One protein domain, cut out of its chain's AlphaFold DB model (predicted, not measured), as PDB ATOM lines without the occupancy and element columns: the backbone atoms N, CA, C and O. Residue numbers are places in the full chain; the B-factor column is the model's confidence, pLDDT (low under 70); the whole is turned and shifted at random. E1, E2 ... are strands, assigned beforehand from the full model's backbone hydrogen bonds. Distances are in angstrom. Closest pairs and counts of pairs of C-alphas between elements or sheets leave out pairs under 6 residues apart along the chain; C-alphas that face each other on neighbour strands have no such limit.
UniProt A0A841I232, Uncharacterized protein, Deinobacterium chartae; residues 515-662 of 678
ATOM      1  N   PRO A 515     287.268 492.287 576.837       59.12
ATOM      2  CA  PRO A 515     288.218 491.260 576.432       59.12
ATOM      3  C   PRO A 515     288.773 491.530 575.024       59.12
ATOM      4  O   PRO A 515     288.047 492.024 574.153       59.12
ATOM      5  N   PRO A 516     290.053 491.193 574.782       65.19
ATOM      6  CA  PRO A 516     290.705 491.453 573.508       65.19
ATOM      7  C   PRO A 516     289.961 490.755 572.365       65.19
ATOM      8  O   PRO A 516     289.591 489.584 572.464       65.19
ATOM      9  N   VAL A 517     289.739 491.483 571.272       72.38
ATOM     10  CA  VAL A 517     289.059 490.958 570.079       72.38
ATOM     11  C   VAL A 517     290.096 490.393 569.101       72.38
ATOM     12  O   VAL A 517     291.236 490.859 569.050       72.38
ATOM     13  N   GLY A 518     289.712 489.380 568.317       66.19
ATOM     14  CA  GLY A 518     290.535 488.869 567.215       66.19
ATOM     15  C   GLY A 518     290.873 489.952 566.182       66.19
ATOM     16  O   GLY A 518     290.202 490.979 566.101       66.19
ATOM     17  N   ILE A 519     291.925 489.721 565.390       69.75
ATOM     18  CA  ILE A 519     292.393 490.664 564.364       69.75
ATOM     19  C   ILE A 519     291.255 490.910 563.352       69.75
ATOM     20  O   ILE A 519     290.840 489.957 562.694       69.75
ATOM     21  N   PRO A 520     290.762 492.153 563.192       71.62
ATOM     22  CA  PRO A 520     289.701 492.459 562.232       71.62
ATOM     23  C   PRO A 520     290.142 492.163 560.794       71.62
ATOM     24  O   PRO A 520     291.315 492.343 560.466       71.62
ATOM     25  N   GLU A 521     289.237 491.743 559.911       68.12
ATOM     26  CA  GLU A 521     289.583 491.474 558.507       68.12
ATOM     27  C   GLU A 521     290.001 492.748 557.753       68.12
ATOM     28  O   GLU A 521     289.624 493.868 558.105       68.12
ATOM     29  N   TRP A 522     290.836 492.583 556.724       63.03
ATOM     30  CA  TRP A 522     291.217 493.671 555.824       63.03
ATOM     31  C   TRP A 522     290.097 493.903 554.815       63.03
ATOM     32  O   TRP A 522     289.618 492.953 554.201       63.03
ATOM     33  N   THR A 523     289.723 495.162 554.590       59.12
ATOM     34  CA  THR A 523     288.803 495.522 553.505       59.12
ATOM     35  C   THR A 523     289.555 496.295 552.422       59.12
ATOM     36  O   THR A 523     290.355 497.173 552.742       59.12
ATOM     37  N   PRO A 524     289.364 495.987 551.129       51.81
ATOM     38  CA  PRO A 524     289.948 496.788 550.061       51.81
ATOM     39  C   PRO A 524     289.287 498.173 550.081       51.81
ATOM     40  O   PRO A 524     288.137 498.326 549.682       51.81
ATOM     41  N   ALA A 525     289.997 499.172 550.600       54.22
ATOM     42  CA  ALA A 525     289.543 500.557 550.664       54.22
ATOM     43  C   ALA A 525     290.590 501.479 550.031       54.22
ATOM     44  O   ALA A 525     291.785 501.179 550.056       54.22
ATOM     45  N   VAL A 526     290.116 502.587 549.461       51.78
ATOM     46  CA  VAL A 526     290.942 503.628 548.835       51.78
ATOM     47  C   VAL A 526     291.801 504.320 549.895       51.78
ATOM     48  O   VAL A 526     291.309 504.652 550.974       51.78
ATOM     49  N   SER A 527     293.067 504.569 549.562       57.94
ATOM     50  CA  SER A 527     294.003 505.318 550.396       57.94
ATOM     51  C   SER A 527     293.599 506.792 550.483       57.94
ATOM     52  O   SER A 527     293.839 507.563 549.561       57.94
ATOM     53  N   ALA A 528     293.002 507.203 551.602       54.94
ATOM     54  CA  ALA A 528     292.904 508.615 551.971       54.94
ATOM     55  C   ALA A 528     294.115 508.975 552.843       54.94
ATOM     56  O   ALA A 528     294.339 508.310 553.856       54.94
ATOM     57  N   LEU A 529     294.895 509.992 552.453       72.62
ATOM     58  CA  LEU A 529     296.086 510.460 553.171       72.62
ATOM     59  C   LEU A 529     295.963 511.956 553.497       72.62
ATOM     60  O   LEU A 529     295.702 512.765 552.608       72.62
ATOM     61  N   GLY A 530     296.192 512.328 554.755       72.69
ATOM     62  CA  GLY A 530     296.239 513.722 555.204       72.69
ATOM     63  C   GLY A 530     297.279 513.931 556.303       72.69
ATOM     64  O   GLY A 530     297.595 513.001 557.044       72.69
ATOM     65  N   SER A 531     297.817 515.147 556.411       78.81
ATOM     66  CA  SER A 531     298.781 515.527 557.449       78.81
ATOM     67  C   SER A 531     298.357 516.842 558.100       78.81
ATOM     68  O   SER A 531     298.151 517.829 557.396       78.81
ATOM     69  N   PHE A 532     298.210 516.844 559.426       82.94
ATOM     70  CA  PHE A 532     297.708 517.968 560.220       82.94
ATOM     71  C   PHE A 532     298.433 518.019 561.570       82.94
ATOM     72  O   PHE A 532     298.345 517.070 562.337       82.94
ATOM     73  N   LEU A 533     299.139 519.111 561.892       78.88
ATOM     74  CA  LEU A 533     299.924 519.243 563.142       78.88
ATOM     75  C   LEU A 533     300.843 518.039 563.427       78.88
ATOM     76  O   LEU A 533     300.874 517.506 564.533       78.88
ATOM     77  N   ASP A 534     301.533 517.565 562.387       80.19
ATOM     78  CA  ASP A 534     302.372 516.351 562.384       80.19
ATOM     79  C   ASP A 534     301.636 515.034 562.657       80.19
ATOM     80  O   ASP A 534     302.251 513.967 562.610       80.19
ATOM     81  N   TYR A 535     300.317 515.074 562.857       86.38
ATOM     82  CA  TYR A 535     299.479 513.893 562.774       86.38
ATOM     83  C   TYR A 535     299.262 513.511 561.319       86.38
ATOM     84  O   TYR A 535     298.794 514.297 560.500       86.38
ATOM     85  N   ARG A 536     299.543 512.256 561.017       85.62
ATOM     86  CA  ARG A 536     299.395 511.637 559.713       85.62
ATOM     87  C   ARG A 536     298.248 510.661 559.776       85.62
ATOM     88  O   ARG A 536     298.251 509.734 560.587       85.62
ATOM     89  N   LEU A 537     297.281 510.897 558.910       87.88
ATOM     90  CA  LEU A 537     296.057 510.133 558.774       87.88
ATOM     91  C   LEU A 537     296.160 509.333 557.488       87.88
ATOM     92  O   LEU A 537     296.334 509.925 556.427       87.88
ATOM     93  N   SER A 538     296.055 508.013 557.576       84.81
ATOM     94  CA  SER A 538     296.047 507.137 556.402       84.81
ATOM     95  C   SER A 538     294.976 506.064 556.537       84.81
ATOM     96  O   SER A 538     294.944 505.373 557.557       84.81
ATOM     97  N   LEU A 539     294.139 505.889 555.516       84.56
ATOM     98  CA  LEU A 539     293.201 504.768 555.419       84.56
ATOM     99  C   LEU A 539     293.823 503.648 554.580       84.56
ATOM    100  O   LEU A 539     293.839 503.737 553.363       84.56
ATOM    101  N   GLU A 540     294.328 502.587 555.207       78.44
ATOM    102  CA  GLU A 540     294.903 501.438 554.492       78.44
ATOM    103  C   GLU A 540     294.149 500.163 554.871       78.44
ATOM    104  O   GLU A 540     294.004 499.842 556.052       78.44
ATOM    105  N   GLY A 541     293.647 499.418 553.882       76.62
ATOM    106  CA  GLY A 541     292.927 498.168 554.153       76.62
ATOM    107  C   GLY A 541     291.633 498.357 554.964       76.62
ATOM    108  O   GLY A 541     291.264 497.472 555.740       76.62
ATOM    109  N   GLY A 542     291.000 499.531 554.835       79.75
ATOM    110  CA  GLY A 542     289.806 499.941 555.582       79.75
ATOM    111  C   GLY A 542     290.061 500.292 557.046       79.75
ATOM    112  O   GLY A 542     289.117 500.421 557.821       79.75
ATOM    113  N   ARG A 543     291.332 500.452 557.431       86.75
ATOM    114  CA  ARG A 543     291.743 500.827 558.783       86.75
ATOM    115  C   ARG A 543     292.307 502.234 558.778       86.75
ATOM    116  O   ARG A 543     293.213 502.536 558.001       86.75
ATOM    117  N   LEU A 544     291.777 503.083 559.649       89.31
ATOM    118  CA  LEU A 544     292.283 504.432 559.844       89.31
ATOM    119  C   LEU A 544     293.488 504.372 560.779       89.31
ATOM    120  O   LEU A 544     293.357 504.025 561.952       89.31
ATOM    121  N   ARG A 545     294.660 504.727 560.265       88.44
ATOM    122  CA  ARG A 545     295.863 504.917 561.069       88.44
ATOM    123  C   ARG A 545     296.106 506.385 561.342       88.44
ATOM    124  O   ARG A 545     295.983 507.214 560.443       88.44
ATOM    125  N   ILE A 546     296.494 506.666 562.576       90.38
ATOM    126  CA  ILE A 546     296.822 507.996 563.070       90.38
ATOM    127  C   ILE A 546     298.209 507.911 563.696       90.38
ATOM    128  O   ILE A 546     298.386 507.247 564.716       90.38
ATOM    129  N   ARG A 547     299.194 508.559 563.076       89.00
ATOM    130  CA  ARG A 547     300.591 508.553 563.529       89.00
ATOM    131  C   ARG A 547     301.055 509.974 563.783       89.00
ATOM    132  O   ARG A 547     300.807 510.826 562.946       89.00
ATOM    133  N   ARG A 548     301.755 510.238 564.877       86.50
ATOM    134  CA  ARG A 548     302.459 511.508 565.092       86.50
ATOM    135  C   ARG A 548     303.810 511.203 565.686       86.50
ATOM    136  O   ARG A 548     303.860 510.528 566.706       86.50
ATOM    137  N   ARG A 549     304.865 511.725 565.069       82.56
ATOM    138  CA  ARG A 549     306.147 511.912 565.739       82.56
ATOM    139  C   ARG A 549     306.193 513.364 566.186       82.56
ATOM    140  O   ARG A 549     306.174 514.265 565.352       82.56
ATOM    141  N   GLY A 550     306.120 513.581 567.486       70.75
ATOM    142  CA  GLY A 550     305.985 514.907 568.053       70.75
ATOM    143  C   GLY A 550     307.308 515.648 568.047       70.75
ATOM    144  O   GLY A 550     308.370 515.077 568.284       70.75
ATOM    145  N   LEU A 551     307.231 516.958 567.845       74.94
ATOM    146  CA  LEU A 551     308.312 517.850 568.232       74.94
ATOM    147  C   LEU A 551     308.400 517.836 569.756       74.94
ATOM    148  O   LEU A 551     307.375 517.984 570.425       74.94
ATOM    149  N   TYR A 552     309.600 517.657 570.303       75.62
ATOM    150  CA  TYR A 552     309.773 517.572 571.747       75.62
ATOM    151  C   TYR A 552     309.267 518.854 572.421       75.62
ATOM    152  O   TYR A 552     309.783 519.942 572.151       75.62
ATOM    153  N   GLY A 553     308.227 518.731 573.250       76.00
ATOM    154  CA  GLY A 553     307.467 519.851 573.808       76.00
ATOM    155  C   GLY A 553     306.015 519.477 574.150       76.00
ATOM    156  O   GLY A 553     305.644 518.300 574.105       76.00
ATOM    157  N   PRO A 554     305.165 520.464 574.494       74.19
ATOM    158  CA  PRO A 554     303.745 520.233 574.750       74.19
ATOM    159  C   PRO A 554     303.042 519.677 573.509       74.19
ATOM    160  O   PRO A 554     303.156 520.241 572.426       74.19
ATOM    161  N   ALA A 555     302.280 518.593 573.662       77.75
ATOM    162  CA  ALA A 555     301.583 517.983 572.535       77.75
ATOM    163  C   ALA A 555     300.398 518.839 572.048       77.75
ATOM    164  O   ALA A 555     299.531 519.222 572.849       77.75
ATOM    165  N   GLU A 556     300.338 519.073 570.733       83.38
ATOM    166  CA  GLU A 556     299.161 519.631 570.065       83.38
ATOM    167  C   GLU A 556     297.980 518.658 570.109       83.38
ATOM    168  O   GLU A 556     298.140 517.461 570.342       83.38
ATOM    169  N   THR A 557     296.777 519.185 569.885       86.69
ATOM    170  CA  THR A 557     295.555 518.378 569.836       86.69
ATOM    171  C   THR A 557     295.048 518.237 568.403       86.69
ATOM    172  O   THR A 557     294.779 519.235 567.734       86.69
ATOM    173  N   LEU A 558     294.839 517.000 567.959       90.25
ATOM    174  CA  LEU A 558     294.070 516.675 566.758       90.25
ATOM    175  C   LEU A 558     292.652 516.260 567.159       90.25
ATOM    176  O   LEU A 558     292.484 515.404 568.026       90.25
ATOM    177  N   ARG A 559     291.638 516.812 566.491       91.75
ATOM    178  CA  ARG A 559     290.250 516.336 566.554       91.75
ATOM    179  C   ARG A 559     289.808 515.815 565.197       91.75
ATOM    180  O   ARG A 559     289.859 516.539 564.210       91.75
ATOM    181  N   LEU A 560     289.340 514.576 565.148       92.62
ATOM    182  CA  LEU A 560     288.715 513.980 563.972       92.62
ATOM    183  C   LEU A 560     287.208 513.971 564.164       92.62
ATOM    184  O   LEU A 560     286.705 513.321 565.080       92.62
ATOM    185  N   ARG A 561     286.495 514.694 563.307       91.88
ATOM    186  CA  ARG A 561     285.045 514.857 563.381       91.88
ATOM    187  C   ARG A 561     284.345 513.945 562.380       91.88
ATOM    188  O   ARG A 561     284.595 514.029 561.182       91.88
ATOM    189  N   PHE A 562     283.406 513.152 562.882       91.56
ATOM    190  CA  PHE A 562     282.550 512.252 562.116       91.56
ATOM    191  C   PHE A 562     281.102 512.732 562.208       91.56
ATOM    192  O   PHE A 562     280.585 512.969 563.304       91.56
ATOM    193  N   THR A 563     280.440 512.869 561.062       90.62
ATOM    194  CA  THR A 563     279.006 513.176 561.002       90.62
ATOM    195  C   THR A 563     278.210 511.886 561.171       90.62
ATOM    196  O   THR A 563     278.471 510.907 560.472       90.62
ATOM    197  N   LEU A 564     277.245 511.876 562.091       89.62
ATOM    198  CA  LEU A 564     276.395 510.709 562.321       89.62
ATOM    199  C   LEU A 564     275.216 510.686 561.335       89.62
ATOM    200  O   LEU A 564     274.617 511.734 561.073       89.62
ATOM    201  N   PRO A 565     274.858 509.514 560.776       86.19
ATOM    202  CA  PRO A 565     273.750 509.408 559.839       86.19
ATOM    203  C   PRO A 565     272.408 509.682 560.539       86.19
ATOM    204  O   PRO A 565     272.166 509.184 561.642       86.19
ATOM    205  N   PRO A 566     271.501 510.450 559.907       81.31
ATOM    206  CA  PRO A 566     270.200 510.736 560.491       81.31
ATOM    207  C   PRO A 566     269.354 509.459 560.583       81.31
ATOM    208  O   PRO A 566     269.221 508.719 559.614       81.31
ATOM    209  N   GLY A 567     268.729 509.232 561.741       75.88
ATOM    210  CA  GLY A 567     267.752 508.154 561.936       75.88
ATOM    211  C   GLY A 567     268.305 506.841 562.499       75.88
ATOM    212  O   GLY A 567     267.500 505.996 562.884       75.88
ATOM    213  N   GLU A 568     269.626 506.682 562.623       73.50
ATOM    214  CA  GLU A 568     270.214 505.580 563.392       73.50
ATOM    215  C   GLU A 568     270.368 505.963 564.872       73.50
ATOM    216  O   GLU A 568     270.955 506.995 565.196       73.50
ATOM    217  N   ASP A 569     269.878 505.107 565.771       76.44
ATOM    218  CA  ASP A 569     270.134 505.172 567.215       76.44
ATOM    219  C   ASP A 569     270.921 503.931 567.638       76.44
ATOM    220  O   ASP A 569     270.534 502.799 567.342       76.44
ATOM    221  N   GLY A 570     272.012 504.121 568.373       81.56
ATOM    222  CA  GLY A 570     272.806 503.008 568.876       81.56
ATOM    223  C   GLY A 570     274.021 503.463 569.675       81.56
ATOM    224  O   GLY A 570     274.302 504.656 569.749       81.56
ATOM    225  N   PRO A 571     274.750 502.533 570.315       87.56
ATOM    226  CA  PRO A 571     276.052 502.853 570.878       87.56
ATOM    227  C   PRO A 571     277.068 503.106 569.757       87.56
ATOM    228  O   PRO A 571     277.015 502.474 568.698       87.56
ATOM    229  N   LEU A 572     278.041 503.975 570.026       89.06
ATOM    230  CA  LEU A 572     279.260 504.051 569.234       89.06
ATOM    231  C   LEU A 572     280.110 502.823 569.559       89.06
ATOM    232  O   LEU A 572     280.543 502.653 570.700       89.06
ATOM    233  N   ARG A 573     280.362 501.979 568.562       90.81
ATOM    234  CA  ARG A 573     281.302 500.863 568.664       90.81
ATOM    235  C   ARG A 573     282.634 501.270 568.056       90.81
ATOM    236  O   ARG A 573     282.706 501.578 566.865       90.81
ATOM    237  N   LEU A 574     283.675 501.225 568.877       90.38
ATOM    238  CA  LEU A 574     285.050 501.525 568.497       90.38
ATOM    239  C   LEU A 574     285.918 500.277 568.688       90.38
ATOM    240  O   LEU A 574     285.952 499.714 569.780       90.38
ATOM    241  N   ILE A 575     286.634 499.878 567.635       89.75
ATOM    242  CA  ILE A 575     287.641 498.813 567.638       89.75
ATOM    243  C   ILE A 575     288.971 499.421 567.211       89.75
ATOM    244  O   ILE A 575     289.122 499.878 566.074       89.75
ATOM    245  N   TRP A 576     289.937 499.422 568.122       89.06
ATOM    246  CA  TRP A 576     291.198 500.126 567.929       89.06
ATOM    247  C   TRP A 576     292.363 499.433 568.639       89.06
ATOM    248  O   TRP A 576     292.171 498.579 569.504       89.06
ATOM    249  N   ARG A 577     293.583 499.793 568.259       85.69
ATOM    250  CA  ARG A 577     294.833 499.327 568.858       85.69
ATOM    251  C   ARG A 577     295.805 500.499 568.953       85.69
ATOM    252  O   ARG A 577     295.875 501.319 568.041       85.69
ATOM    253  N   LEU A 578     296.546 500.562 570.053       84.38
ATOM    254  CA  LEU A 578     297.642 501.507 570.256       84.38
ATOM    255  C   LEU A 578     298.955 500.771 569.984       84.38
ATOM    256  O   LEU A 578     299.327 499.885 570.744       84.38
ATOM    257  N   ASP A 579     299.615 501.093 568.882       80.12
ATOM    258  CA  ASP A 579     300.835 500.421 568.430       80.12
ATOM    259  C   ASP A 579     302.100 501.033 569.031       80.12
ATOM    260  O   ASP A 579     303.079 500.330 569.269       80.12
ATOM    261  N   PHE A 580     302.077 502.336 569.296       77.31
ATOM    262  CA  PHE A 580     303.163 503.039 569.964       77.31
ATOM    263  C   PHE A 580     302.617 504.249 570.706       77.31
ATOM    264  O   PHE A 580     301.708 504.925 570.218       77.31
ATOM    265  N   PHE A 581     303.198 504.537 571.860       75.62
ATOM    266  CA  PHE A 581     302.872 505.702 572.657       75.62
ATOM    267  C   PHE A 581     304.105 506.156 573.414       75.62
ATOM    268  O   PHE A 581     304.694 505.354 574.138       75.62
ATOM    269  N   HIS A 582     304.443 507.431 573.260       74.00
ATOM    270  CA  HIS A 582     305.461 508.084 574.056       74.00
ATOM    271  C   HIS A 582     304.989 509.460 574.529       74.00
ATOM    272  O   HIS A 582     304.306 510.212 573.824       74.00
ATOM    273  N   THR A 583     305.338 509.767 575.774       70.50
ATOM    274  CA  THR A 583     305.022 511.023 576.460       70.50
ATOM    275  C   THR A 583     306.302 511.730 576.854       70.50
ATOM    276  O   THR A 583     307.313 511.073 577.062       70.50
ATOM    277  N   SER A 584     306.225 513.038 577.079       69.06
ATOM    278  CA  SER A 584     307.292 513.794 577.737       69.06
ATOM    279  C   SER A 584     306.935 514.072 579.200       69.06
ATOM    280  O   SER A 584     306.399 515.147 579.488       69.06
ATOM    281  N   PRO A 585     307.184 513.132 580.134       65.25
ATOM    282  CA  PRO A 585     306.875 513.325 581.555       65.25
ATOM    283  C   PRO A 585     307.604 514.537 582.159       65.25
ATOM    284  O   PRO A 585     307.131 515.153 583.111       65.25
ATOM    285  N   GLU A 586     308.737 514.927 581.580       65.00
ATOM    286  CA  GLU A 586     309.508 516.111 581.948       65.00
ATOM    287  C   GLU A 586     308.766 517.449 581.769       65.00
ATOM    288  O   GLU A 586     309.100 518.418 582.454       65.00
ATOM    289  N   PHE A 587     307.734 517.501 580.915       64.06
ATOM    290  CA  PHE A 587     306.805 518.634 580.808       64.06
ATOM    291  C   PHE A 587     305.564 518.434 581.701       64.06
ATOM    292  O   PHE A 587     304.511 519.009 581.446       64.06
ATOM    293  N   GLY A 588     305.671 517.632 582.761       55.72
ATOM    294  CA  GLY A 588     304.601 517.386 583.724       55.72
ATOM    295  C   GLY A 588     303.444 516.541 583.178       55.72
ATOM    296  O   GLY A 588     303.278 516.362 581.972       55.72
ATOM    297  N   ASP A 589     302.607 516.042 584.091       50.72
ATOM    298  CA  ASP A 589     301.366 515.301 583.811       50.72
ATOM    299  C   ASP A 589     300.265 516.217 583.230       50.72
ATOM    300  O   ASP A 589     299.135 516.287 583.714       50.72
ATOM    301  N   VAL A 590     300.569 516.958 582.165       54.31
ATOM    302  CA  VAL A 590     299.541 517.636 581.373       54.31
ATOM    303  C   VAL A 590     298.822 516.549 580.581       54.31
ATOM    304  O   VAL A 590     299.270 516.207 579.491       54.31
ATOM    305  N   GLU A 591     297.764 515.978 581.174       59.78
ATOM    306  CA  GLU A 591     296.927 514.871 580.681       59.78
ATOM    307  C   GLU A 591     297.137 514.557 579.191       59.78
ATOM    308  O   GLU A 591     296.440 515.077 578.310       59.78
ATOM    309  N   SER A 592     298.119 513.706 578.893       64.44
ATOM    310  CA  SER A 592     298.256 513.173 577.547       64.44
ATOM    311  C   SER A 592     297.102 512.201 577.330       64.44
ATOM    312  O   SER A 592     296.835 511.295 578.129       64.44
ATOM    313  N   ARG A 593     296.351 512.460 576.262       72.56
ATOM    314  CA  ARG A 593     295.126 511.742 575.914       72.56
ATOM    315  C   ARG A 593     295.384 511.024 574.591       72.56
ATOM    316  O   ARG A 593     295.134 511.624 573.544       72.56
ATOM    317  N   PRO A 594     295.913 509.780 574.617       76.25
ATOM    318  CA  PRO A 594     296.123 508.977 573.407       76.25
ATOM    319  C   PRO A 594     294.863 508.864 572.577       76.25
ATOM    320  O   PRO A 594     294.916 509.030 571.361       76.25
ATOM    321  N   LEU A 595     293.725 508.678 573.238       85.44
ATOM    322  CA  LEU A 595     292.441 508.731 572.576       85.44
ATOM    323  C   LEU A 595     291.356 509.172 573.554       85.44
ATOM    324  O   LEU A 595     291.193 508.595 574.633       85.44
ATOM    325  N   ALA A 596     290.595 510.181 573.157       86.88
ATOM    326  CA  ALA A 596     289.380 510.606 573.828       86.88
ATOM    327  C   ALA A 596     288.226 510.708 572.827       86.88
ATOM    328  O   ALA A 596     288.445 510.954 571.642       86.88
ATOM    329  N   VAL A 597     287.002 510.524 573.312       87.56
ATOM    330  CA  VAL A 597     285.777 510.578 572.506       87.56
ATOM    331  C   VAL A 597     284.816 511.590 573.108       87.56
ATOM    332  O   VAL A 597     284.530 511.531 574.304       87.56
ATOM    333  N   SER A 598     284.283 512.484 572.284       88.62
ATOM    334  CA  SER A 598     283.165 513.368 572.628       88.62
ATOM    335  C   SER A 598     281.999 513.174 571.659       88.62
ATOM    336  O   SER A 598     282.180 512.848 570.483       88.62
ATOM    337  N   PHE A 599     280.787 513.370 572.178       87.00
ATOM    338  CA  PHE A 599     279.550 513.445 571.404       87.00
ATOM    339  C   PHE A 599     279.083 514.896 571.401       87.00
ATOM    340  O   PHE A 599     278.995 515.505 572.465       87.00
ATOM    341  N   ASP A 600     278.791 515.454 570.229       85.38
ATOM    342  CA  ASP A 600     278.450 516.872 570.082       85.38
ATOM    343  C   ASP A 600     279.422 517.806 570.841       85.38
ATOM    344  O   ASP A 600     280.629 517.739 570.615       85.38
ATOM    345  N   ASP A 601     278.912 518.672 571.721       77.56
ATOM    346  CA  ASP A 601     279.703 519.589 572.555       77.56
ATOM    347  C   ASP A 601     279.812 519.084 574.014       77.56
ATOM    348  O   ASP A 601     279.891 519.868 574.965       77.56
ATOM    349  N   GLU A 602     279.744 517.761 574.220       82.19
ATOM    350  CA  GLU A 602     280.071 517.130 575.505       82.19
ATOM    351  C   GLU A 602     281.575 517.214 575.807       82.19
ATOM    352  O   GLU A 602     282.416 517.256 574.906       82.19
ATOM    353  N   GLU A 603     281.924 517.174 577.098       76.94
ATOM    354  CA  GLU A 603     283.324 517.051 577.498       76.94
ATOM    355  C   GLU A 603     283.932 515.737 576.971       76.94
ATOM    356  O   GLU A 603     283.293 514.678 577.031       76.94
ATOM    357  N   PRO A 604     285.172 515.782 576.453       75.94
ATOM    358  CA  PRO A 604     285.842 514.608 575.915       75.94
ATOM    359  C   PRO A 604     286.093 513.570 577.009       75.94
ATOM    360  O   PRO A 604     286.737 513.849 578.019       75.94
ATOM    361  N   ARG A 605     285.646 512.338 576.767       73.38
ATOM    362  CA  ARG A 605     285.893 511.190 577.643       73.38
ATOM    363  C   ARG A 605     287.164 510.482 577.217       73.38
ATOM    364  O   ARG A 605     287.238 509.957 576.107       73.38
ATOM    365  N   GLY A 606     288.167 510.469 578.089       66.50
ATOM    366  CA  GLY A 606     289.413 509.744 577.850       66.50
ATOM    367  C   GLY A 606     289.176 508.236 577.870       66.50
ATOM    368  O   GLY A 606     288.743 507.698 578.881       66.50
ATOM    369  N   LEU A 607     289.476 507.545 576.769       68.69
ATOM    370  CA  LEU A 607     289.399 506.080 576.723       68.69
ATOM    371  C   LEU A 607     290.617 505.423 577.371       68.69
ATOM    372  O   LEU A 607     290.527 504.324 577.909       68.69
ATOM    373  N   LEU A 608     291.752 506.119 577.342       67.94
ATOM    374  CA  LEU A 608     293.007 505.701 577.944       67.94
ATOM    375  C   LEU A 608     293.750 506.964 578.405       67.94
ATOM    376  O   LEU A 608     293.825 507.936 577.652       67.94
ATOM    377  N   SER A 609     294.274 506.966 579.633       61.69
ATOM    378  CA  SER A 609     295.079 508.066 580.180       61.69
ATOM    379  C   SER A 609     296.500 507.599 580.481       61.69
ATOM    380  O   SER A 609     296.702 506.459 580.911       61.69
ATOM    381  N   ALA A 610     297.484 508.484 580.299       55.78
ATOM    382  CA  ALA A 610     298.880 508.179 580.617       55.78
ATOM    383  C   ALA A 610     299.098 507.790 582.084       55.78
ATOM    384  O   ALA A 610     299.891 506.901 582.355       55.78
ATOM    385  N   ALA A 611     298.313 508.331 583.019       53.19
ATOM    386  CA  ALA A 611     298.382 507.963 584.436       53.19
ATOM    387  C   ALA A 611     298.133 506.459 584.710       53.19
ATOM    388  O   ALA A 611     298.568 505.931 585.735       53.19
ATOM    389  N   ARG A 612     297.436 505.742 583.811       55.16
ATOM    390  CA  ARG A 612     297.265 504.276 583.890       55.16
ATOM    391  C   ARG A 612     298.367 503.495 583.170       55.16
ATOM    392  O   ARG A 612     298.540 502.308 583.445       55.16
ATOM    393  N   LEU A 613     299.109 504.144 582.282       58.38
ATOM    394  CA  LEU A 613     300.225 503.578 581.535       58.38
ATOM    395  C   LEU A 613     301.509 503.852 582.327       58.38
ATOM    396  O   LEU A 613     302.126 504.899 582.201       58.38
ATOM    397  N   ARG A 614     301.904 502.917 583.199       49.75
ATOM    398  CA  ARG A 614     303.059 503.079 584.110       49.75
ATOM    399  C   ARG A 614     304.440 503.078 583.416       49.75
ATOM    400  O   ARG A 614     305.446 502.889 584.092       49.75
ATOM    401  N   SER A 615     304.511 503.271 582.099       50.81
ATOM    402  CA  SER A 615     305.756 503.357 581.330       50.81
ATOM    403  C   SER A 615     305.645 504.408 580.224       50.81
ATOM    404  O   SER A 615     304.597 504.550 579.597       50.81
ATOM    405  N   SER A 616     306.744 505.128 579.979       51.28
ATOM    406  CA  SER A 616     306.871 506.148 578.926       51.28
ATOM    407  C   SER A 616     306.835 505.572 577.512       51.28
ATOM    408  O   SER A 616     306.642 506.327 576.572       51.28
ATOM    409  N   GLU A 617     306.987 504.256 577.356       56.09
ATOM    410  CA  GLU A 617     306.798 503.534 576.101       56.09
ATOM    411  C   GLU A 617     305.778 502.421 576.337       56.09
ATOM    412  O   GLU A 617     305.984 501.534 577.175       56.09
ATOM    413  N   TRP A 618     304.643 502.484 575.639       62.75
ATOM    414  CA  TRP A 618     303.610 501.452 575.721       62.75
ATOM    415  C   TRP A 618     303.159 500.988 574.340       62.75
ATOM    416  O   TRP A 618     302.969 501.787 573.421       62.75
ATOM    417  N   VAL A 619     302.951 499.678 574.224       61.31
ATOM    418  CA  VAL A 619     302.412 499.008 573.041       61.31
ATOM    419  C   VAL A 619     301.252 498.127 573.490       61.31
ATOM    420  O   VAL A 619     301.427 497.242 574.329       61.31
ATOM    421  N   SER A 620     300.070 498.332 572.912       63.12
ATOM    422  CA  SER A 620     298.969 497.384 573.046       63.12
ATOM    423  C   SER A 620     299.253 496.177 572.167       63.12
ATOM    424  O   SER A 620     299.226 496.263 570.939       63.12
ATOM    425  N   GLU A 621     299.457 495.013 572.776       65.56
ATOM    426  CA  GLU A 621     299.547 493.761 572.010       65.56
ATOM    427  C   GLU A 621     298.184 493.310 571.459       65.56
ATOM    428  O   GLU A 621     298.111 492.404 570.630       65.56
ATOM    429  N   HIS A 622     297.100 493.968 571.883       73.94
ATOM    430  CA  HIS A 622     295.732 493.519 571.670       73.94
ATOM    431  C   HIS A 622     294.839 494.601 571.052       73.94
ATOM    432  O   HIS A 622     295.036 495.800 571.265       73.94
ATOM    433  N   TRP A 623     293.818 494.163 570.315       81.56
ATOM    434  CA  TRP A 623     292.725 495.026 569.874       81.56
ATOM    435  C   TRP A 623     291.753 495.267 571.025       81.56
ATOM    436  O   TRP A 623     291.291 494.319 571.663       81.56
ATOM    437  N   MET A 624     291.427 496.533 571.260       84.38
ATOM    438  CA  MET A 624     290.475 496.987 572.266       84.38
ATOM    439  C   MET A 624     289.129 497.277 571.610       84.38
ATOM    440  O   MET A 624     289.067 497.836 570.510       84.38
ATOM    441  N   ARG A 625     288.048 496.925 572.308       86.69
ATOM    442  CA  ARG A 625     286.675 497.265 571.933       86.69
ATOM    443  C   ARG A 625     286.064 498.147 573.012       86.69
ATOM    444  O   ARG A 625     286.248 497.887 574.194       86.69
ATOM    445  N   HIS A 626     285.328 499.169 572.590       85.56
ATOM    446  CA  HIS A 626     284.477 499.951 573.480       85.56
ATOM    447  C   HIS A 626     283.104 500.162 572.855       85.56
ATOM    448  O   HIS A 626     282.989 500.413 571.651       85.56
ATOM    449  N   GLU A 627     282.073 500.111 573.695       86.94
ATOM    450  CA  GLU A 627     280.726 500.570 573.365       86.94
ATOM    451  C   GLU A 627     280.398 501.812 574.201       86.94
ATOM    452  O   GLU A 627     280.309 501.754 575.426       86.94
ATOM    453  N   LEU A 628     280.245 502.957 573.538       86.12
ATOM    454  CA  LEU A 628     280.081 504.260 574.181       86.12
ATOM    455  C   LEU A 628     278.696 504.833 573.878       86.12
ATOM    456  O   LEU A 628     278.171 504.673 572.776       86.12
ATOM    457  N   ARG A 629     278.103 505.526 574.854       84.94
ATOM    458  CA  ARG A 629     276.819 506.230 574.708       84.94
ATOM    459  C   ARG A 629     276.943 507.698 575.147       84.94
ATOM    460  O   ARG A 629     277.698 507.964 576.095       84.94
ATOM    461  N   PRO A 630     276.214 508.632 574.506       82.38
ATOM    462  CA  PRO A 630     276.150 510.032 574.933       82.38
ATOM    463  C   PRO A 630     275.620 510.149 576.372       82.38
ATOM    464  O   PRO A 630     274.859 509.299 576.834       82.38
ATOM    465  N   LEU A 631     276.112 511.147 577.111       74.44
ATOM    466  CA  LEU A 631     275.815 511.373 578.538       74.44
ATOM    467  C   LEU A 631     274.537 512.191 578.664       74.44
ATOM    468  O   LEU A 631     273.697 511.938 579.527       74.44
ATOM    469  N   ARG A 632     274.419 513.196 577.798       72.31
ATOM    470  CA  ARG A 632     273.244 514.038 577.672       72.31
ATOM    471  C   ARG A 632     272.209 513.260 576.862       72.31
ATOM    472  O   ARG A 632     272.507 512.727 575.797       72.31
ATOM    473  N   GLY A 633     270.989 513.157 577.389       63.91
ATOM    474  CA  GLY A 633     269.880 512.547 576.656       63.91
ATOM    475  C   GLY A 633     269.624 513.307 575.351       63.91
ATOM    476  O   GLY A 633     269.500 514.528 575.369       63.91
ATOM    477  N   GLY A 634     269.568 512.595 574.225       72.44
ATOM    478  CA  GLY A 634     269.419 513.181 572.892       72.44
ATOM    479  C   GLY A 634     270.047 512.300 571.812       72.44
ATOM    480  O   GLY A 634     270.784 511.364 572.124       72.44
ATOM    481  N   ARG A 635     269.735 512.583 570.543       79.06
ATOM    482  CA  ARG A 635     270.379 511.934 569.395       79.06
ATOM    483  C   ARG A 635     271.576 512.777 568.968       79.06
ATOM    484  O   ARG A 635     271.337 513.881 568.478       79.06
ATOM    485  N   PRO A 636     272.819 512.306 569.156       84.50
ATOM    486  CA  PRO A 636     273.972 513.093 568.773       84.50
ATOM    487  C   PRO A 636     274.038 513.252 567.257       84.50
ATOM    488  O   PRO A 636     273.645 512.357 566.505       84.50
ATOM    489  N   HIS A 637     274.553 514.391 566.807       86.19
ATOM    490  CA  HIS A 637     274.729 514.679 565.382       86.19
ATOM    491  C   HIS A 637     276.169 514.451 564.925       86.19
ATOM    492  O   HIS A 637     276.417 514.183 563.745       86.19
ATOM    493  N   LYS A 638     277.131 514.554 565.846       89.31
ATOM    494  CA  LYS A 638     278.552 514.341 565.568       89.31
ATOM    495  C   LYS A 638     279.242 513.535 566.667       89.31
ATOM    496  O   LYS A 638     278.875 513.590 567.841       89.31
ATOM    497  N   VAL A 639     280.293 512.833 566.260       91.62
ATOM    498  CA  VAL A 639     281.285 512.207 567.142       91.62
ATOM    499  C   VAL A 639     282.644 512.806 566.833       91.62
ATOM    500  O   VAL A 639     283.007 512.960 565.666       91.62
ATOM    501  N   GLU A 640     283.404 513.131 567.871       91.50
ATOM    502  CA  GLU A 640     284.761 513.649 567.746       91.50
ATOM    503  C   GLU A 640     285.747 512.716 568.460       91.50
ATOM    504  O   GLU A 640     285.587 512.400 569.640       91.50
ATOM    505  N   LEU A 641     286.780 512.272 567.741       92.50
ATOM    506  CA  LEU A 641     287.939 511.593 568.320       92.50
ATOM    507  C   LEU A 641     289.034 512.632 568.555       92.50
ATOM    508  O   LEU A 641     289.488 513.269 567.609       92.50
ATOM    509  N   SER A 642     289.463 512.805 569.799       90.00
ATOM    510  CA  SER A 642     290.517 513.746 570.181       90.00
ATOM    511  C   SER A 642     291.793 513.004 570.565       90.00
ATOM    512  O   SER A 642     291.747 512.066 571.362       90.00
ATOM    513  N   LEU A 643     292.930 513.451 570.038       88.50
ATOM    514  CA  LEU A 643     294.256 512.908 570.316       88.50
ATOM    515  C   LEU A 643     295.189 514.037 570.754       88.50
ATOM    516  O   LEU A 643     295.215 515.086 570.113       88.50
ATOM    517  N   ARG A 644     295.961 513.823 571.825       84.69
ATOM    518  CA  ARG A 644     296.957 514.783 572.333       84.69
ATOM    519  C   ARG A 644     298.123 514.060 573.003       84.69
ATOM    520  O   ARG A 644     298.063 513.759 574.199       84.69
ATOM    521  N   CYS A 645     299.171 513.757 572.241       79.31
ATOM    522  CA  CYS A 645     300.326 512.959 572.689       79.31
ATOM    523  C   CYS A 645     301.558 513.306 571.891       79.31
ATOM    524  O   CYS A 645     301.389 513.523 570.696       79.31
ATOM    525  N   LEU A 646     302.741 513.288 572.520       79.94
ATOM    526  CA  LEU A 646     304.013 513.565 571.856       79.94
ATOM    527  C   LEU A 646     304.202 512.632 570.661       79.94
ATOM    528  O   LEU A 646     304.022 513.081 569.534       79.94
ATOM    529  N   ASP A 647     304.434 511.347 570.915       83.31
ATOM    530  CA  ASP A 647     304.505 510.351 569.857       83.31
ATOM    531  C   ASP A 647     303.394 509.325 570.017       83.31
ATOM    532  O   ASP A 647     303.108 508.842 571.116       83.31
ATOM    533  N   ILE A 648     302.748 508.986 568.907       86.50
ATOM    534  CA  ILE A 648     301.658 508.021 568.913       86.50
ATOM    535  C   ILE A 648     301.528 507.304 567.576       86.50
ATOM    536  O   ILE A 648     301.704 507.907 566.518       86.50
ATOM    537  N   SER A 649     301.171 506.023 567.625       88.56
ATOM    538  CA  SER A 649     300.631 505.271 566.494       88.56
ATOM    539  C   SER A 649     299.365 504.545 566.938       88.56
ATOM    540  O   SER A 649     299.420 503.644 567.775       88.56
ATOM    541  N   ILE A 650     298.213 504.965 566.415       89.12
ATOM    542  CA  ILE A 650     296.907 504.340 566.648       89.12
ATOM    543  C   ILE A 650     296.385 503.759 565.343       89.12
ATOM    544  O   ILE A 650     296.411 504.411 564.300       89.12
ATOM    545  N   CYS A 651     295.816 502.562 565.433       89.12
ATOM    546  CA  CYS A 651     295.088 501.916 564.355       89.12
ATOM    547  C   CYS A 651     293.626 501.709 564.766       89.12
ATOM    548  O   CYS A 651     293.339 501.024 565.747       89.12
ATOM    549  N   ILE A 652     292.690 502.288 564.016       91.00
ATOM    550  CA  ILE A 652     291.245 502.129 564.189       91.00
ATOM    551  C   ILE A 652     290.742 501.228 563.063       91.00
ATOM    552  O   ILE A 652     290.736 501.616 561.896       91.00
ATOM    553  N   ALA A 653     290.325 500.013 563.411       89.38
ATOM    554  CA  ALA A 653     289.818 499.036 562.447       89.38
ATOM    555  C   ALA A 653     288.291 499.005 562.358       89.38
ATOM    556  O   ALA A 653     287.746 498.464 561.403       89.38
ATOM    557  N   GLY A 654     287.596 499.573 563.343       89.94
ATOM    558  CA  GLY A 654     286.147 499.680 563.317       89.94
ATOM    559  C   GLY A 654     285.685 500.927 564.047       89.94
ATOM    560  O   GLY A 654     286.020 501.128 565.212       89.94
ATOM    561  N   LEU A 655     284.892 501.746 563.368       91.81
ATOM    562  CA  LEU A 655     284.148 502.840 563.972       91.81
ATOM    563  C   LEU A 655     282.737 502.784 563.405       91.81
ATOM    564  O   LEU A 655     282.549 502.964 562.204       91.81
ATOM    565  N   SER A 656     281.754 502.483 564.247       91.38
ATOM    566  CA  SER A 656     280.361 502.377 563.808       91.38
ATOM    567  C   SER A 656     279.405 502.991 564.812       91.38
ATOM    568  O   SER A 656     279.613 502.897 566.021       91.38
ATOM    569  N   TRP A 657     278.356 503.618 564.297       90.25
ATOM    570  CA  TRP A 657     277.234 504.130 565.067       90.25
ATOM    571  C   TRP A 657     276.022 503.296 564.690       90.25
ATOM    572  O   TRP A 657     275.642 503.318 563.530       90.25
ATOM    573  N   GLY A 658     275.472 502.510 565.620       87.19
ATOM    574  CA  GLY A 658     274.401 501.570 565.279       87.19
ATOM    575  C   GLY A 658     274.857 500.520 564.255       87.19
ATOM    576  O   GLY A 658     275.661 499.641 564.584       87.19
ATOM    577  N   THR A 659     274.326 500.600 563.035       84.94
ATOM    578  CA  THR A 659     274.689 499.745 561.890       84.94
ATOM    579  C   THR A 659     275.589 500.445 560.877       84.94
ATOM    580  O   THR A 659     276.239 499.769 560.077       84.94
ATOM    581  N   ALA A 660     275.674 501.773 560.916       86.62
ATOM    582  CA  ALA A 660     276.483 502.550 559.994       86.62
ATOM    583  C   ALA A 660     277.979 502.485 560.328       86.62
ATOM    584  O   ALA A 660     278.403 502.767 561.451       86.62
ATOM    585  N   ASN A 661     278.800 502.172 559.322       88.12
ATOM    586  CA  ASN A 661     280.255 502.278 559.401       88.12
ATOM    587  C   ASN A 661     280.681 503.722 559.101       88.12
ATOM    588  O   ASN A 661     280.382 504.244 558.032       88.12
ATOM    589  N   LEU A 662     281.382 504.353 560.041       88.06
ATOM    590  CA  LEU A 662     281.839 505.738 559.936       88.06
ATOM    591  C   LEU A 662     283.235 505.865 559.299       88.06
ATOM    592  O   LEU A 662     283.619 506.964 558.907       88.06
TER     593      LEU A 662
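AT A GLANCE: This is residues 515 to 662 of the 678 residues of an uncharacterized protein of Deinobacterium chartae (UniProt A0A841I232). Two sheets lie face to face as a sandwich: a twisted sheet of six strands, and opposite part of it a smaller sheet of four. Eight of the strands are wound over both sheets as a jelly roll, one long hairpin in four nested antiparallel pairs, E3 with E10, E4 with E9, E5 with E8 and E6 with E7; E1 and E2 widen the larger sheet beyond E3. The printed part has 148 residues with no named helix and ten strands, E1 to E10 in order; it is all strand in class, though under half of its residues, 68, are in named elements. Both sheets are antiparallel throughout, in the orders E1 E2 E3 E10 E5 E8 and E4 E9 E6 E7. The whole is compact, with a radius of gyration of the C-alphas of 15.2 A, and spans 47 by 36 by 32 A.

HOW THE PARTS SIT: Pass residues 515 to 528, which hold no named element, and you reach E1, residues 529 to 532, an edge strand of the larger sheet. E2, residues 535 to 540, follows in a hairpin with it, with N 530 and O 537 at 2.9 A. E3, residues 543 to 548, forms a hairpin with E2, N 538 and O 545 being 3.0 A apart; E1, E2 and E3 are a meander, each strand the antiparallel neighbour of the one before. The next strand, E4, residues 557 to 563, is an edge strand of the smaller sheet. Residues 572 to 582 are E5, back in the larger sheet, which bends by 71 degrees at residue 579. E6, residues 593 to 599, and E7, residues 605 to 608, are a hairpin in the smaller sheet, with N 597 and O 605 at 2.9 A. E8, residues 624 to 628, is the other edge strand of the larger sheet, antiparallel to E5, with N 574 and O 626 at 3.0 A. E9, residues 638 to 644, has E4 on one side, with N 560 and O 641 at 2.8 A, and E6 on the other side, with N 642 and O 596 at 2.8 A. Last comes E10, residues 647 to 657, which bends by 65 degrees at residue 653. It pairs with E3 through N 546 and O 650 at 2.8 A, and with E5 through N 577 and O 651 at 2.8 A. The parts of the two sheets that face each other are 9.6 A centre to centre, their best planes 10 degrees apart and their strands at 25 degrees. Between the sheets, the closest C-alphas of E6 and E10 are those of Pro 594 and Ile 648, 7.2 A apart; E4 and E10 are apart.

IN THESE COORDINATES: Find C-alpha 529 at (296.086, 510.460, 553.171), where E1 begins. E4 runs 19.5 A from its first to its last C-alpha, and E9 19.6 A. E5 starts at C-alpha 572, (279.260, 504.051, 569.234), and covers 26.9 A. E10 covers 28.4 A and ends at C-alpha 657, (277.234, 504.130, 565.067).

THE WHOLE: Look at the C-alphas of Gly 567 and Glu 586 for the two farthest apart, 47.0 A. The printed part has no cut. The link from E7 to E8, 15 residues, is long, and in it residues 617 to 618 pair antiparallel with residues 581 to 582 of E5. The mean pLDDT of the printed part is 77.5; 38 residues are under 70, among them 521 to 528, 584 to 592 and 606 to 621.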